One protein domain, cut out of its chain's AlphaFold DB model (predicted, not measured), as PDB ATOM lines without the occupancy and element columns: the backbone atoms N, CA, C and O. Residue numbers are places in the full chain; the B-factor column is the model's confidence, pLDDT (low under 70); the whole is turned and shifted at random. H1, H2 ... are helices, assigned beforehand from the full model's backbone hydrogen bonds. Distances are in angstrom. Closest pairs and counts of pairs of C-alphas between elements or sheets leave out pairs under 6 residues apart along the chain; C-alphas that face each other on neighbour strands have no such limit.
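What this domain is: This is residues 329 to 379 of the 383 residues of an uncharacterized protein of Guillardia theta (strain CCMP2712) (UniProt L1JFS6). Two helices, H1 and H3, cross near their middles as a pair, while the third, H2, is set off to one side with open space between. The links from H1 to H2 and from H2 to H3 close this loose frame. The printed part has 51 residues with three named helices in the order H1, H2, H3 and no named strand, and its class is all helix. By its radius of gyration of the C-alphas, 10.2 A, it is compact, and it spans 25 by 22 by 20 A.

How they stand to each other: Begin with H1, residues 329 to 339, and look from it to H3, residues 364 to 377. They touch, and their closest C-alphas, those of Leu 335 and Ala 371, are 6.7 A apart. They run the same way at a steep tilt of 40 degrees. H2, residues 346 to 355, is apart from both. In H1, H2 and H3 every O i to N i+4 pair is within hydrogen-bond range.

Where its parts are: Find C-alpha 329 at (43.987, 47.884, 12.417); from there H1 runs 15.3 A to Leu 339. H2 runs 14.5 A from Pro 346. H3 runs 20.1 A to C-alpha 377 at (41.100, 42.105, -9.715).

The domain as a whole: The C-alphas farthest apart, those of Gly 360 and Gly 379, are 27.0 A apart. The printed part has no cut, and both links are short. The pLDDT is under 70 at residues 343, 352, 356, 359 to 362 and 364 to 365.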
ATOM      1  N   ARG A 329      43.310  46.610  12.695       73.25
ATOM      2  CA  ARG A 329      43.987  47.884  12.417       73.25
ATOM      3  C   ARG A 329      45.309  47.703  11.664       73.25
ATOM      4  O   ARG A 329      45.566  48.424  10.711       73.25
ATOM      5  N   LYS A 330      46.114  46.701  12.037       79.12
ATOM      6  CA  LYS A 330      47.373  46.402  11.336       79.12
ATOM      7  C   LYS A 330      47.130  45.775   9.964       79.12
ATOM      8  O   LYS A 330      47.924  45.969   9.053       79.12
ATOM      9  N   VAL A 331      46.036  45.031   9.809       79.44
ATOM     10  CA  VAL A 331      45.604  44.509   8.507       79.44
ATOM     11  C   VAL A 331      45.220  45.650   7.560       79.44
ATOM     12  O   VAL A 331      45.655  45.660   6.412       79.44
ATOM     13  N   HIS A 332      44.462  46.631   8.052       80.12
ATOM     14  CA  HIS A 332      44.112  47.829   7.290       80.12
ATOM     15  C   HIS A 332      45.357  48.623   6.875       80.12
ATOM     16  O   HIS A 332      45.504  48.974   5.712       80.12
ATOM     17  N   GLU A 333      46.284  48.852   7.807       79.31
ATOM     18  CA  GLU A 333      47.545  49.557   7.550       79.31
ATOM     19  C   GLU A 333      48.433  48.824   6.529       79.31
ATOM     20  O   GLU A 333      49.004  49.450   5.639       79.31
ATOM     21  N   PHE A 334      48.495  47.490   6.598       84.62
ATOM     22  CA  PHE A 334      49.212  46.674   5.615       84.62
ATOM     23  C   PHE A 334      48.599  46.794   4.213       84.62
ATOM     24  O   PHE A 334      49.318  47.016   3.244       84.62
ATOM     25  N   LEU A 335      47.272  46.688   4.096       81.69
ATOM     26  CA  LEU A 335      46.585  46.823   2.809       81.69
ATOM     27  C   LEU A 335      46.692  48.250   2.253       81.69
ATOM     28  O   LEU A 335      46.893  48.410   1.054       81.69
ATOM     29  N   TRP A 336      46.652  49.266   3.117       87.00
ATOM     30  CA  TRP A 336      46.893  50.666   2.755       87.00
ATOM     31  C   TRP A 336      48.292  50.878   2.171       87.00
ATOM     32  O   TRP A 336      48.439  51.527   1.139       87.00
ATOM     33  N   GLN A 337      49.321  50.292   2.790       86.25
ATOM     34  CA  GLN A 337      50.695  50.365   2.284       86.25
ATOM     35  C   GLN A 337      50.879  49.639   0.945       86.25
ATOM     36  O   GLN A 337      51.682  50.081   0.129       86.25
ATOM     37  N   GLN A 338      50.169  48.530   0.715       85.62
ATOM     38  CA  GLN A 338      50.338  47.717  -0.497       85.62
ATOM     39  C   GLN A 338      49.498  48.199  -1.687       85.62
ATOM     40  O   GLN A 338      49.933  48.065  -2.829       85.62
ATOM     41  N   LEU A 339      48.298  48.730  -1.440       81.50
ATOM     42  CA  LEU A 339      47.328  49.085  -2.485       81.50
ATOM     43  C   LEU A 339      47.184  50.601  -2.690       81.50
ATOM     44  O   LEU A 339      46.618  51.025  -3.694       81.50
ATOM     45  N   GLY A 340      47.711  51.415  -1.772       84.00
ATOM     46  CA  GLY A 340      47.581  52.869  -1.799       84.00
ATOM     47  C   GLY A 340      46.246  53.373  -1.222       84.00
ATOM     48  O   GLY A 340      45.263  52.630  -1.164       84.00
ATOM     49  N   PRO A 341      46.195  54.647  -0.789       79.81
ATOM     50  CA  PRO A 341      45.062  55.228  -0.061       79.81
ATOM     51  C   PRO A 341      43.753  55.221  -0.861       79.81
ATOM     52  O   PRO A 341      42.676  55.046  -0.296       79.81
ATOM     53  N   GLU A 342      43.834  55.348  -2.187       75.12
ATOM     54  CA  GLU A 342      42.650  55.444  -3.049       75.12
ATOM     55  C   GLU A 342      41.896  54.116  -3.196       75.12
ATOM     56  O   GLU A 342      40.691  54.102  -3.443       75.12
ATOM     57  N   CYS A 343      42.577  52.988  -2.978       68.31
ATOM     58  CA  CYS A 343      41.984  51.654  -3.085       68.31
ATOM     59  C   CYS A 343      41.375  51.153  -1.765       68.31
ATOM     60  O   CYS A 343      40.685  50.132  -1.746       68.31
ATOM     61  N   VAL A 344      41.625  51.848  -0.651       75.75
ATOM     62  CA  VAL A 344      41.315  51.383   0.710       75.75
ATOM     63  C   VAL A 344      40.282  52.307   1.362       75.75
ATOM     64  O   VAL A 344      40.471  52.862   2.439       75.75
ATOM     65  N   GLN A 345      39.145  52.471   0.685       77.19
ATOM     66  CA  GLN A 345      37.959  53.098   1.266       77.19
ATOM     67  C   GLN A 345      37.313  52.130   2.286       77.19
ATOM     68  O   GLN A 345      37.156  50.940   1.975       77.19
ATOM     69  N   PRO A 346      36.893  52.595   3.482       71.44
ATOM     70  CA  PRO A 346      36.359  51.735   4.549       71.44
ATOM     71  C   PRO A 346      35.188  50.840   4.108       71.44
ATOM     72  O   PRO A 346      35.089  49.683   4.524       71.44
ATOM     73  N   GLY A 347      34.330  51.344   3.212       74.56
ATOM     74  CA  GLY A 347      33.198  50.594   2.661       74.56
ATOM     75  C   GLY A 347      33.609  49.455   1.720       74.56
ATOM     76  O   GLY A 347      33.022  48.371   1.761       74.56
ATOM     77  N   THR A 348      34.658  49.656   0.922       73.50
ATOM     78  CA  THR A 348      35.139  48.683  -0.073       73.50
ATOM     79  C   THR A 348      35.799  47.484   0.599       73.50
ATOM     80  O   THR A 348      35.547  46.338   0.222       73.50
ATOM     81  N   LEU A 349      36.579  47.727   1.658       70.88
ATOM     82  CA  LEU A 349      37.178  46.659   2.462       70.88
ATOM     83  C   LEU A 349      36.111  45.782   3.117       70.88
ATOM     84  O   LEU A 349      36.201  44.558   3.053       70.88
ATOM     85  N   HIS A 350      35.084  46.390   3.715       70.94
ATOM     86  CA  HIS A 350      34.012  45.642   4.369       70.94
ATOM     87  C   HIS A 350      33.218  44.779   3.371       70.94
ATOM     88  O   HIS A 350      32.929  43.613   3.653       70.94
ATOM     89  N   ALA A 351      32.922  45.314   2.180       71.94
ATOM     90  CA  ALA A 351      32.269  44.571   1.103       71.94
ATOM     91  C   ALA A 351      33.115  43.377   0.626       71.94
ATOM     92  O   ALA A 351      32.586  42.275   0.464       71.94
ATOM     93  N   LEU A 352      34.432  43.559   0.493       66.25
ATOM     94  CA  LEU A 352      35.372  42.501   0.113       66.25
ATOM     95  C   LEU A 352      35.516  41.417   1.190       66.25
ATOM     96  O   LEU A 352      35.478  40.230   0.865       66.25
ATOM     97  N   TYR A 353      35.610  41.790   2.470       71.81
ATOM     98  CA  TYR A 353      35.618  40.824   3.578       71.81
ATOM     99  C   TYR A 353      34.346  39.975   3.600       71.81
ATOM    100  O   TYR A 353      34.405  38.762   3.816       71.81
ATOM    101  N   LYS A 354      33.199  40.607   3.330       76.12
ATOM    102  CA  LYS A 354      31.902  39.935   3.244       76.12
ATOM    103  C   LYS A 354      31.819  39.009   2.026       76.12
ATOM    104  O   LYS A 354      31.327  37.892   2.162       76.12
ATOM    105  N   GLN A 355      32.331  39.435   0.872       71.94
ATOM    106  CA  GLN A 355      32.330  38.655  -0.370       71.94
ATOM    107  C   GLN A 355      33.264  37.438  -0.310       71.94
ATOM    108  O   GLN A 355      32.927  36.384  -0.841       71.94
ATOM    109  N   MET A 356      34.406  37.552   0.371       67.62
ATOM    110  CA  MET A 356      35.360  36.447   0.538       67.62
ATOM    111  C   MET A 356      34.984  35.474   1.669       67.62
ATOM    112  O   MET A 356      35.699  34.505   1.904       67.62
ATOM    113  N   GLY A 357      33.884  35.717   2.394       73.38
ATOM    114  CA  GLY A 357      33.427  34.841   3.478       73.38
ATOM    115  C   GLY A 357      34.401  34.744   4.659       73.38
ATOM    116  O   GLY A 357      34.304  33.815   5.463       73.38
ATOM    117  N   ILE A 358      35.338  35.689   4.785       70.12
ATOM    118  CA  ILE A 358      36.389  35.654   5.805       70.12
ATOM    119  C   ILE A 358      35.783  36.110   7.134       70.12
ATOM    120  O   ILE A 358      35.775  37.290   7.478       70.12
ATOM    121  N   ARG A 359      35.253  35.156   7.900       53.81
ATOM    122  CA  ARG A 359      34.881  35.348   9.306       53.81
ATOM    123  C   ARG A 359      36.038  34.881  10.192       53.81
ATOM    124  O   ARG A 359      36.041  33.741  10.642       53.81
ATOM    125  N   GLY A 360      37.035  35.734  10.436       61.53
ATOM    126  CA  GLY A 360      38.124  35.398  11.362       61.53
ATOM    127  C   GLY A 360      39.417  36.194  11.190       61.53
ATOM    128  O   GLY A 360      39.536  37.037  10.304       61.53
ATOM    129  N   ARG A 361      40.387  35.925  12.078       58.97
ATOM    130  CA  ARG A 361      41.739  36.511  12.043       58.97
ATOM    131  C   ARG A 361      42.523  35.922  10.867       58.97
ATOM    132  O   ARG A 361      42.530  34.708  10.691       58.97
ATOM    133  N   LEU A 362      43.180  36.778  10.087       63.56
ATOM    134  CA  LEU A 362      44.026  36.374   8.962       63.56
ATOM    135  C   LEU A 362      45.487  36.249   9.403       63.56
ATOM    136  O   LEU A 362      46.041  37.157  10.027       63.56
ATOM    137  N   GLU A 363      46.110  35.131   9.047       73.19
ATOM    138  CA  GLU A 363      47.562  34.967   9.108       73.19
ATOM    139  C   GLU A 363      48.247  35.808   8.021       73.19
ATOM    140  O   GLU A 363      47.665  36.116   6.977       73.19
ATOM    141  N   ARG A 364      49.500  36.197   8.274       68.56
ATOM    142  CA  ARG A 364      50.270  37.109   7.412       68.56
ATOM    143  C   ARG A 364      50.405  36.604   5.972       68.56
ATOM    144  O   ARG A 364      50.312  37.400   5.043       68.56
ATOM    145  N   ASP A 365      50.560  35.299   5.789       69.00
ATOM    146  CA  ASP A 365      50.739  34.699   4.463       69.00
ATOM    147  C   ASP A 365      49.436  34.735   3.648       69.00
ATOM    148  O   ASP A 365      49.447  34.994   2.442       69.00
ATOM    149  N   ASN A 366      48.287  34.632   4.325       77.50
ATOM    150  CA  ASN A 366      46.976  34.802   3.700       77.50
ATOM    151  C   ASN A 366      46.725  36.264   3.298       77.50
ATOM    152  O   ASN A 366      46.092  36.514   2.275       77.50
ATOM    153  N   LEU A 367      47.257  37.236   4.047       78.12
ATOM    154  CA  LEU A 367      47.141  38.663   3.715       78.12
ATOM    155  C   LEU A 367      47.887  39.041   2.439       78.12
ATOM    156  O   LEU A 367      47.376  39.838   1.657       78.12
ATOM    157  N   ILE A 368      49.059  38.450   2.206       78.75
ATOM    158  CA  ILE A 368      49.823  38.664   0.971       78.75
ATOM    159  C   ILE A 368      49.065  38.068  -0.221       78.75
ATOM    160  O   ILE A 368      48.907  38.734  -1.242       78.75
ATOM    161  N   SER A 369      48.523  36.854  -0.077       80.31
ATOM    162  CA  SER A 369      47.702  36.233  -1.125       80.31
ATOM    163  C   SER A 369      46.450  37.060  -1.438       80.31
ATOM    164  O   SER A 369      46.130  37.269  -2.608       80.31
ATOM    165  N   VAL A 370      45.762  37.571  -0.411       81.00
ATOM    166  CA  VAL A 370      44.585  38.440  -0.569       81.00
ATOM    167  C   VAL A 370      44.964  39.761  -1.241       81.00
ATOM    168  O   VAL A 370      44.283  40.175  -2.175       81.00
ATOM    169  N   ALA A 371      46.060  40.401  -0.829       81.31
ATOM    170  CA  ALA A 371      46.532  41.641  -1.441       81.31
ATOM    171  C   ALA A 371      46.860  41.448  -2.931       81.31
ATOM    172  O   ALA A 371      46.412  42.238  -3.761       81.31
ATOM    173  N   ASN A 372      47.550  40.361  -3.291       80.69
ATOM    174  CA  ASN A 372      47.865  40.035  -4.684       80.69
ATOM    175  C   ASN A 372      46.604  39.736  -5.508       80.69
ATOM    176  O   ASN A 372      46.492  40.154  -6.661       80.69
ATOM    177  N   GLN A 373      45.619  39.053  -4.923       82.06
ATOM    178  CA  GLN A 373      44.357  38.762  -5.601       82.06
ATOM    179  C   GLN A 373      43.509  40.025  -5.813       82.06
ATOM    180  O   GLN A 373      42.919  40.193  -6.880       82.06
ATOM    181  N   LEU A 374      43.506  40.949  -4.848       80.62
ATOM    182  CA  LEU A 374      42.891  42.270  -5.002       80.62
ATOM    183  C   LEU A 374      43.577  43.079  -6.098       80.62
ATOM    184  O   LEU A 374      42.900  43.661  -6.941       80.62
ATOM    185  N   ARG A 375      44.908  43.050  -6.141       79.94
ATOM    186  CA  ARG A 375      45.705  43.728  -7.165       79.94
ATOM    187  C   ARG A 375      45.357  43.246  -8.575       79.94
ATOM    188  O   ARG A 375      45.067  44.058  -9.453       79.94
ATOM    189  N   LYS A 376      45.261  41.922  -8.747       83.81
ATOM    190  CA  LYS A 376      44.845  41.275  -9.997       83.81
ATOM    191  C   LYS A 376      43.419  41.654 -10.406       83.81
ATOM    192  O   LYS A 376      43.176  41.917 -11.579       83.81
ATOM    193  N   ASN A 377      42.489  41.712  -9.452       77.25
ATOM    194  CA  ASN A 377      41.100  42.105  -9.715       77.25
ATOM    195  C   ASN A 377      40.961  43.594 -10.068       77.25
ATOM    196  O   ASN A 377      40.068  43.956 -10.830       77.25
ATOM    197  N   LEU A 378      41.844  44.443  -9.538       78.38
ATOM    198  CA  LEU A 378      41.885  45.880  -9.814       78.38
ATOM    199  C   LEU A 378      42.691  46.233 -11.078       78.38
ATOM    200  O   LEU A 378      42.791  47.405 -11.423       78.38
ATOM    201  N   GLY A 379      43.270  45.246 -11.776       85.19
ATOM    202  CA  GLY A 379      44.075  45.476 -12.983       85.19
ATOM    203  C   GLY A 379      45.391  46.217 -12.724       85.19
ATOM    204  O   GLY A 379      45.997  46.743 -13.656       85.19
TER     205      GLY A 379